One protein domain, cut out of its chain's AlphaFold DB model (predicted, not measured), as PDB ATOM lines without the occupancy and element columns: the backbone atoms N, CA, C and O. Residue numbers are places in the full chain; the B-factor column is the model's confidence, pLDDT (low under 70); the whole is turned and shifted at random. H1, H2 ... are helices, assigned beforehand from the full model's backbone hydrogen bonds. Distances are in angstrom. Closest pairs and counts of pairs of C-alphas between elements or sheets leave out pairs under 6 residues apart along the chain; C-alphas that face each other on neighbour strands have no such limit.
ATOM      1  N   SER A  26      67.632  -1.121  30.323       91.38
ATOM      2  CA  SER A  26      67.916  -2.483  29.878       91.38
ATOM      3  C   SER A  26      66.662  -3.110  29.250       91.38
ATOM      4  O   SER A  26      65.549  -2.722  29.625       91.38
ATOM      5  N   PRO A  27      66.813  -4.109  28.360       93.12
ATOM      6  CA  PRO A  27      65.677  -4.816  27.764       93.12
ATOM      7  C   PRO A  27      64.652  -5.286  28.806       93.12
ATOM      8  O   PRO A  27      63.489  -4.911  28.738       93.12
ATOM      9  N   GLN A  28      65.108  -5.933  29.885       93.81
ATOM     10  CA  GLN A  28      64.225  -6.393  30.962       93.81
ATOM     11  C   GLN A  28      63.426  -5.262  31.635       93.81
ATOM     12  O   GLN A  28      62.279  -5.449  32.045       93.81
ATOM     13  N   LYS A  29      64.024  -4.070  31.795       91.12
ATOM     14  CA  LYS A  29      63.305  -2.910  32.343       91.12
ATOM     15  C   LYS A  29      62.249  -2.406  31.361       91.12
ATOM     16  O   LYS A  29      61.192  -1.970  31.814       91.12
ATOM     17  N   TRP A  30      62.521  -2.469  30.058       90.56
ATOM     18  CA  TRP A  30      61.535  -2.167  29.025       90.56
ATOM     19  C   TRP A  30      60.379  -3.166  29.027       90.56
ATOM     20  O   TRP A  30      59.235  -2.717  29.061       90.56
ATOM     21  N   ASP A  31      60.647  -4.469  29.113       91.38
ATOM     22  CA  ASP A  31      59.604  -5.507  29.169       91.38
ATOM     23  C   ASP A  31      58.657  -5.285  30.357       91.38
ATOM     24  O   ASP A  31      57.434  -5.212  30.212       91.38
ATOM     25  N   ASN A  32      59.231  -5.046  31.540       90.44
ATOM     26  CA  ASN A  32      58.455  -4.753  32.746       90.44
ATOM     27  C   ASN A  32      57.632  -3.458  32.615       90.44
ATOM     28  O   ASN A  32      56.553  -3.333  33.202       90.44
ATOM     29  N   LYS A  33      58.144  -2.461  31.881       88.81
ATOM     30  CA  LYS A  33      57.440  -1.197  31.635       88.81
ATOM     31  C   LYS A  33      56.293  -1.392  30.646       88.81
ATOM     32  O   LYS A  33      55.219  -0.845  30.884       88.81
ATOM     33  N   ALA A  34      56.495  -2.189  29.598       88.38
ATOM     34  CA  ALA A  34      55.489  -2.476  28.580       88.38
ATOM     35  C   ALA A  34      54.226  -3.096  29.197       88.38
ATOM     36  O   ALA A  34      53.122  -2.606  28.954       88.38
ATOM     37  N   GLN A  35      54.383  -4.083  30.087       86.75
ATOM     38  CA  GLN A  35      53.248  -4.698  30.786       86.75
ATOM     39  C   GLN A  35      52.438  -3.668  31.592       86.75
ATOM     40  O   GLN A  35      51.210  -3.629  31.512       86.75
ATOM     41  N   LYS A  36      53.122  -2.783  32.327       85.00
ATOM     42  CA  LYS A  36      52.468  -1.722  33.111       85.00
ATOM     43  C   LYS A  36      51.791  -0.671  32.231       85.00
ATOM     44  O   LYS A  36      50.771  -0.121  32.633       85.00
ATOM     45  N   MET A  37      52.361  -0.362  31.066       86.00
ATOM     46  CA  MET A  37      51.769   0.582  30.117       86.00
ATOM     47  C   MET A  37      50.460   0.045  29.538       86.00
ATOM     48  O   MET A  37      49.488   0.792  29.488       86.00
ATOM     49  N   ALA A  38      50.408  -1.240  29.177       79.19
ATOM     50  CA  ALA A  38      49.178  -1.868  28.703       79.19
ATOM     51  C   ALA A  38      48.055  -1.769  29.756       79.19
ATOM     52  O   ALA A  38      46.990  -1.221  29.479       79.19
ATOM     53  N   GLN A  39      48.345  -2.176  30.995       79.19
ATOM     54  CA  GLN A  39      47.371  -2.193  32.096       79.19
ATOM     55  C   GLN A  39      46.882  -0.801  32.523       79.19
ATOM     56  O   GLN A  39      45.732  -0.623  32.908       79.19
ATOM     57  N   HIS A  40      47.755   0.209  32.518       74.06
ATOM     58  CA  HIS A  40      47.404   1.517  33.080       74.06
ATOM     59  C   HIS A  40      47.010   2.563  32.045       74.06
ATOM     60  O   HIS A  40      46.258   3.466  32.390       74.06
ATOM     61  N   LEU A  41      47.526   2.485  30.816       71.62
ATOM     62  CA  LEU A  41      47.366   3.553  29.821       71.62
ATOM     63  C   LEU A  41      46.463   3.160  28.652       71.62
ATOM     64  O   LEU A  41      45.965   4.048  27.961       71.62
ATOM     65  N   ILE A  42      46.263   1.860  28.415       69.56
ATOM     66  CA  ILE A  42      45.311   1.377  27.408       69.56
ATOM     67  C   ILE A  42      43.974   1.050  28.080       69.56
ATOM     68  O   ILE A  42      42.939   1.554  27.649       69.56
ATOM     69  N   GLU A  43      43.991   0.255  29.156       69.19
ATOM     70  CA  GLU A  43      42.761  -0.196  29.829       69.19
ATOM     71  C   GLU A  43      42.066   0.915  30.632       69.19
ATOM     72  O   GLU A  43      40.845   0.907  30.776       69.19
ATOM     73  N   LYS A  44      42.823   1.898  31.139       72.00
ATOM     74  CA  LYS A  44      42.294   3.048  31.890       72.00
ATOM     75  C   LYS A  44      42.612   4.346  31.161       72.00
ATOM     76  O   LYS A  44      43.634   4.983  31.412       72.00
ATOM     77  N   ARG A  45      41.730   4.744  30.243       73.44
ATOM     78  CA  ARG A  45      41.883   6.016  29.528       73.44
ATOM     79  C   ARG A  45      41.756   7.179  30.506       73.44
ATOM     80  O   ARG A  45      40.850   7.232  31.332       73.44
ATOM     81  N   SER A  46      42.715   8.095  30.432       85.00
ATOM     82  CA  SER A  46      42.681   9.323  31.221       85.00
ATOM     83  C   SER A  46      41.672  10.312  30.632       85.00
ATOM     84  O   SER A  46      41.426  10.300  29.427       85.00
ATOM     85  N   HIS A  47      41.180  11.245  31.449       90.25
ATOM     86  CA  HIS A  47      40.335  12.345  30.968       90.25
ATOM     87  C   HIS A  47      41.003  13.157  29.841       90.25
ATOM     88  O   HIS A  47      40.347  13.571  28.886       90.25
ATOM     89  N   TYR A  48      42.329  13.335  29.910       89.44
ATOM     90  CA  TYR A  48      43.103  13.988  28.852       89.44
ATOM     91  C   TYR A  48      43.021  13.215  27.530       89.44
ATOM     92  O   TYR A  48      42.748  13.804  26.488       89.44
ATOM     93  N   THR A  49      43.216  11.895  27.580       89.69
ATOM     94  CA  THR A  49      43.139  11.014  26.409       89.69
ATOM     95  C   THR A  49      41.776  11.116  25.732       89.69
ATOM     96  O   THR A  49      41.707  11.281  24.520       89.69
ATOM     97  N   GLU A  50      40.697  11.046  26.509       91.62
ATOM     98  CA  GLU A  50      39.328  11.119  25.984       91.62
ATOM     99  C   GLU A  50      39.020  12.483  25.367       91.62
ATOM    100  O   GLU A  50      38.456  12.561  24.274       91.62
ATOM    101  N   THR A  51      39.444  13.559  26.034       95.19
ATOM    102  CA  THR A  51      39.262  14.928  25.538       95.19
ATOM    103  C   THR A  51      39.995  15.127  24.216       95.19
ATOM    104  O   THR A  51      39.427  15.665  23.269       95.19
ATOM    105  N   LEU A  52      41.243  14.657  24.128       93.62
ATOM    106  CA  LEU A  52      42.041  14.783  22.914       93.62
ATOM    107  C   LEU A  52      41.456  13.958  21.763       93.62
ATOM    108  O   LEU A  52      41.302  14.491  20.669       93.62
ATOM    109  N   LEU A  53      41.078  12.698  22.005       93.50
ATOM    110  CA  LEU A  53      40.426  11.862  20.989       93.50
ATOM    111  C   LEU A  53      39.139  12.508  20.462       93.50
ATOM    112  O   LEU A  53      38.909  12.503  19.262       93.50
ATOM    113  N   SER A  54      38.342  13.120  21.342       93.56
ATOM    114  CA  SER A  54      37.100  13.801  20.948       93.56
ATOM    115  C   SER A  54      37.343  15.069  20.120       93.56
ATOM    116  O   SER A  54      36.472  15.483  19.360       93.56
ATOM    117  N   ALA A  55      38.509  15.703  20.272       95.62
ATOM    118  CA  ALA A  55      38.888  16.881  19.497       95.62
ATOM    119  C   ALA A  55      39.483  16.527  18.122       95.62
ATOM    120  O   ALA A  55      39.490  17.366  17.221       95.62
ATOM    121  N   ILE A  56      39.994  15.303  17.952       94.88
ATOM    122  CA  ILE A  56      40.565  14.833  16.690       94.88
ATOM    123  C   ILE A  56      39.426  14.432  15.745       94.88
ATOM    124  O   ILE A  56      38.770  13.410  15.921       94.88
ATOM    125  N   ASN A  57      39.225  15.226  14.695       94.31
ATOM    126  CA  ASN A  57      38.212  14.977  13.670       94.31
ATOM    127  C   ASN A  57      38.784  14.226  12.450       94.31
ATOM    128  O   ASN A  57      38.644  14.686  11.316       94.31
ATOM    129  N   ALA A  58      39.456  13.096  12.688       95.06
ATOM    130  CA  ALA A  58      39.999  12.258  11.618       95.06
ATOM    131  C   ALA A  58      38.865  11.599  10.816       95.06
ATOM    132  O   ALA A  58      37.951  11.002  11.400       95.06
ATOM    133  N   GLN A  59      38.926  11.710   9.491       97.12
ATOM    134  CA  GLN A  59      37.969  11.085   8.581       97.12
ATOM    135  C   GLN A  59      38.375   9.640   8.250       97.12
ATOM    136  O   GLN A  59      39.565   9.320   8.267       97.12
ATOM    137  N   PRO A  60      37.416   8.753   7.910       97.00
ATOM    138  CA  PRO A  60      37.704   7.338   7.672       97.00
ATOM    139  C   PRO A  60      38.746   7.041   6.591       97.00
ATOM    140  O   PRO A  60      39.314   5.954   6.579       97.00
ATOM    141  N   ASP A  61      38.977   7.956   5.653       97.38
ATOM    142  CA  ASP A  61      39.916   7.798   4.545       97.38
ATOM    143  C   ASP A  61      41.272   8.487   4.746       97.38
ATOM    144  O   ASP A  61      42.155   8.297   3.901       97.38
ATOM    145  N   GLU A  62      41.444   9.213   5.849       97.50
ATOM    146  CA  GLU A  62      42.690   9.869   6.243       97.50
ATOM    147  C   GLU A  62      43.632   8.915   6.987       97.50
ATOM    148  O   GLU A  62      43.221   7.882   7.509       97.50
ATOM    149  N   THR A  63      44.908   9.298   7.052       96.56
ATOM    150  CA  THR A  63      45.952   8.606   7.818       96.56
ATOM    151  C   THR A  63      46.459   9.501   8.943       96.56
ATOM    152  O   THR A  63      46.665  10.698   8.725       96.56
ATOM    153  N   VAL A  64      46.751   8.929  10.113       95.75
ATOM    154  CA  VAL A  64      47.231   9.679  11.288       95.75
ATOM    155  C   VAL A  64      48.688   9.346  11.622       95.75
ATOM    156  O   VAL A  64      49.085   8.184  11.656       95.75
ATOM    157  N   LEU A  65      49.479  10.378  11.943       95.56
ATOM    158  CA  LEU A  65      50.824  10.247  12.510       95.56
ATOM    159  C   LEU A  65      50.815  10.594  14.009       95.56
ATOM    160  O   LEU A  65      50.707  11.759  14.380       95.56
ATOM    161  N   ASP A  66      50.991   9.582  14.862       94.44
ATOM    162  CA  ASP A  66      51.119   9.727  16.320       94.44
ATOM    163  C   ASP A  66      52.605   9.685  16.737       94.44
ATOM    164  O   ASP A  66      53.208   8.618  16.902       94.44
ATOM    165  N   ILE A  67      53.236  10.860  16.846       94.44
ATOM    166  CA  ILE A  67      54.658  10.975  17.201       94.44
ATOM    167  C   ILE A  67      54.834  10.732  18.700       94.44
ATOM    168  O   ILE A  67      54.384  11.517  19.530       94.44
ATOM    169  N   GLY A  68      55.575   9.678  19.047       89.38
ATOM    170  CA  GLY A  68      55.756   9.287  20.445       89.38
ATOM    171  C   GLY A  68      54.552   8.532  21.007       89.38
ATOM    172  O   GLY A  68      54.264   8.654  22.194       89.38
ATOM    173  N   CYS A  69      53.897   7.717  20.174       90.06
ATOM    174  CA  CYS A  69      52.663   6.982  20.475       90.06
ATOM    175  C   CYS A  69      52.690   6.098  21.740       90.06
ATOM    176  O   CYS A  69      51.639   5.678  22.231       90.06
ATOM    177  N   GLY A  70      53.871   5.799  22.292       88.38
ATOM    178  CA  GLY A  70      54.019   5.004  23.509       88.38
ATOM    179  C   GLY A  70      53.355   3.629  23.351       88.38
ATOM    180  O   GLY A  70      53.679   2.921  22.401       88.38
ATOM    181  N   PRO A  71      52.430   3.224  24.241       89.12
ATOM    182  CA  PRO A  71      51.700   1.962  24.096       89.12
ATOM    183  C   PRO A  71      50.551   2.018  23.069       89.12
ATOM    184  O   PRO A  71      49.772   1.074  22.985       89.12
ATOM    185  N   GLY A  72      50.407   3.112  22.316       91.12
ATOM    186  CA  GLY A  72      49.327   3.300  21.346       91.12
ATOM    187  C   GLY A  72      48.035   3.843  21.960       91.12
ATOM    188  O   GLY A  72      46.955   3.584  21.437       91.12
ATOM    189  N   THR A  73      48.123   4.594  23.063       91.38
ATOM    190  CA  THR A  73      46.957   5.145  23.783       91.38
ATOM    191  C   THR A  73      46.035   5.986  22.890       91.38
ATOM    192  O   THR A  73      44.827   5.989  23.119       91.38
ATOM    193  N   LEU A  74      46.579   6.676  21.878       92.38
ATOM    194  CA  LEU A  74      45.808   7.425  20.877       92.38
ATOM    195  C   LEU A  74      45.737   6.680  19.540       92.38
ATOM    196  O   LEU A  74      44.651   6.538  18.982       92.38
ATOM    197  N   ALA A  75      46.874   6.158  19.066       93.69
ATOM    198  CA  ALA A  75      46.951   5.436  17.799       93.69
ATOM    199  C   ALA A  75      45.984   4.243  17.694       93.69
ATOM    200  O   ALA A  75      45.349   4.080  16.658       93.69
ATOM    201  N   LEU A  76      45.825   3.421  18.743       92.19
ATOM    202  CA  LEU A  76      44.942   2.248  18.685       92.19
ATOM    203  C   LEU A  76      43.454   2.628  18.555       92.19
ATOM    204  O   LEU A  76      42.788   2.054  17.696       92.19
ATOM    205  N   PRO A  77      42.907   3.577  19.349       92.19
ATOM    206  CA  PRO A  77      41.563   4.100  19.107       92.19
ATOM    207  C   PRO A  77      41.385   4.716  17.717       92.19
ATOM    208  O   PRO A  77      40.389   4.430  17.059       92.19
ATOM    209  N   LEU A  78      42.339   5.533  17.258       94.81
ATOM    210  CA  LEU A  78      42.236   6.221  15.967       94.81
ATOM    211  C   LEU A  78      42.300   5.245  14.785       94.81
ATOM    212  O   LEU A  78      41.572   5.427  13.818       94.81
ATOM    213  N   ALA A  79      43.055   4.151  14.902       94.94
ATOM    214  CA  ALA A  79      43.083   3.078  13.906       94.94
ATOM    215  C   ALA A  79      41.740   2.330  13.757       94.94
ATOM    216  O   ALA A  79      41.559   1.575  12.809       94.94
ATOM    217  N   GLN A  80      40.798   2.501  14.693       93.81
ATOM    218  CA  GLN A  80      39.421   2.008  14.539       93.81
ATOM    219  C   GLN A  80      38.507   3.023  13.833       93.81
ATOM    220  O   GLN A  80      37.382   2.682  13.475       93.81
ATOM    221  N   GLN A  81      38.962   4.267  13.664       94.06
ATOM    222  CA  GLN A  81      38.193   5.378  13.104       94.06
ATOM    223  C   GLN A  81      38.627   5.733  11.675       94.06
ATOM    224  O   GLN A  81      37.770   6.067  10.859       94.06
TER     225      GLN A  81
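What this domain is: This is residues 26 to 81 of the 83 residues of the protein "2-polyprenyl-3-methyl-5-hydroxy-6-metoxy-1,4-benzoquinol methylase" of Gallibacterium anatis (strain UMN179) (UniProt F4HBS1). An open, loose arch of two helices, the long H1 and then H2, with residues 56 to 74 looping back from H2 to the short H3 within the arch. The free end of H1, with residues 26 to 32, sticks out. The printed part has 56 residues, three named helices in the order H1, H2, H3 and no named strand; its class is all helix. It is loose, with a radius of gyration of the C-alphas of 12.9 A, and elongated, spanning 39 by 22 by 16 A.

How they stand to each other: H1, residues 27 to 42, has a kink of 30 degrees near residue 36, and 11 of its 12 O i to N i+4 pairs are within hydrogen-bond range. H1 is apart from H2, residues 47 to 55, in which every such pair is within range. H3, residues 75 to 78, is too short for such a pair. H2 and H3 are close but not clearly touching; their closest C-alphas, of Leu 53 and Leu 78, are 7.8 A apart. H1 and H3 are apart.

Where its parts are: H1 runs 21.3 A from C-alpha 27 at (65.677, -4.816, 27.764), H2 12.4 A, and H3 5.1 A to C-alpha 78 at (42.236, 6.221, 15.967).

The domain as a whole: The C-alphas farthest apart, of Ser 26 and Gln 59, are 39.2 A apart. The printed part has no cut. The link H1 to H2 is tight, H2 to H3 long. Residues 42 to 43 have pLDDT under 70.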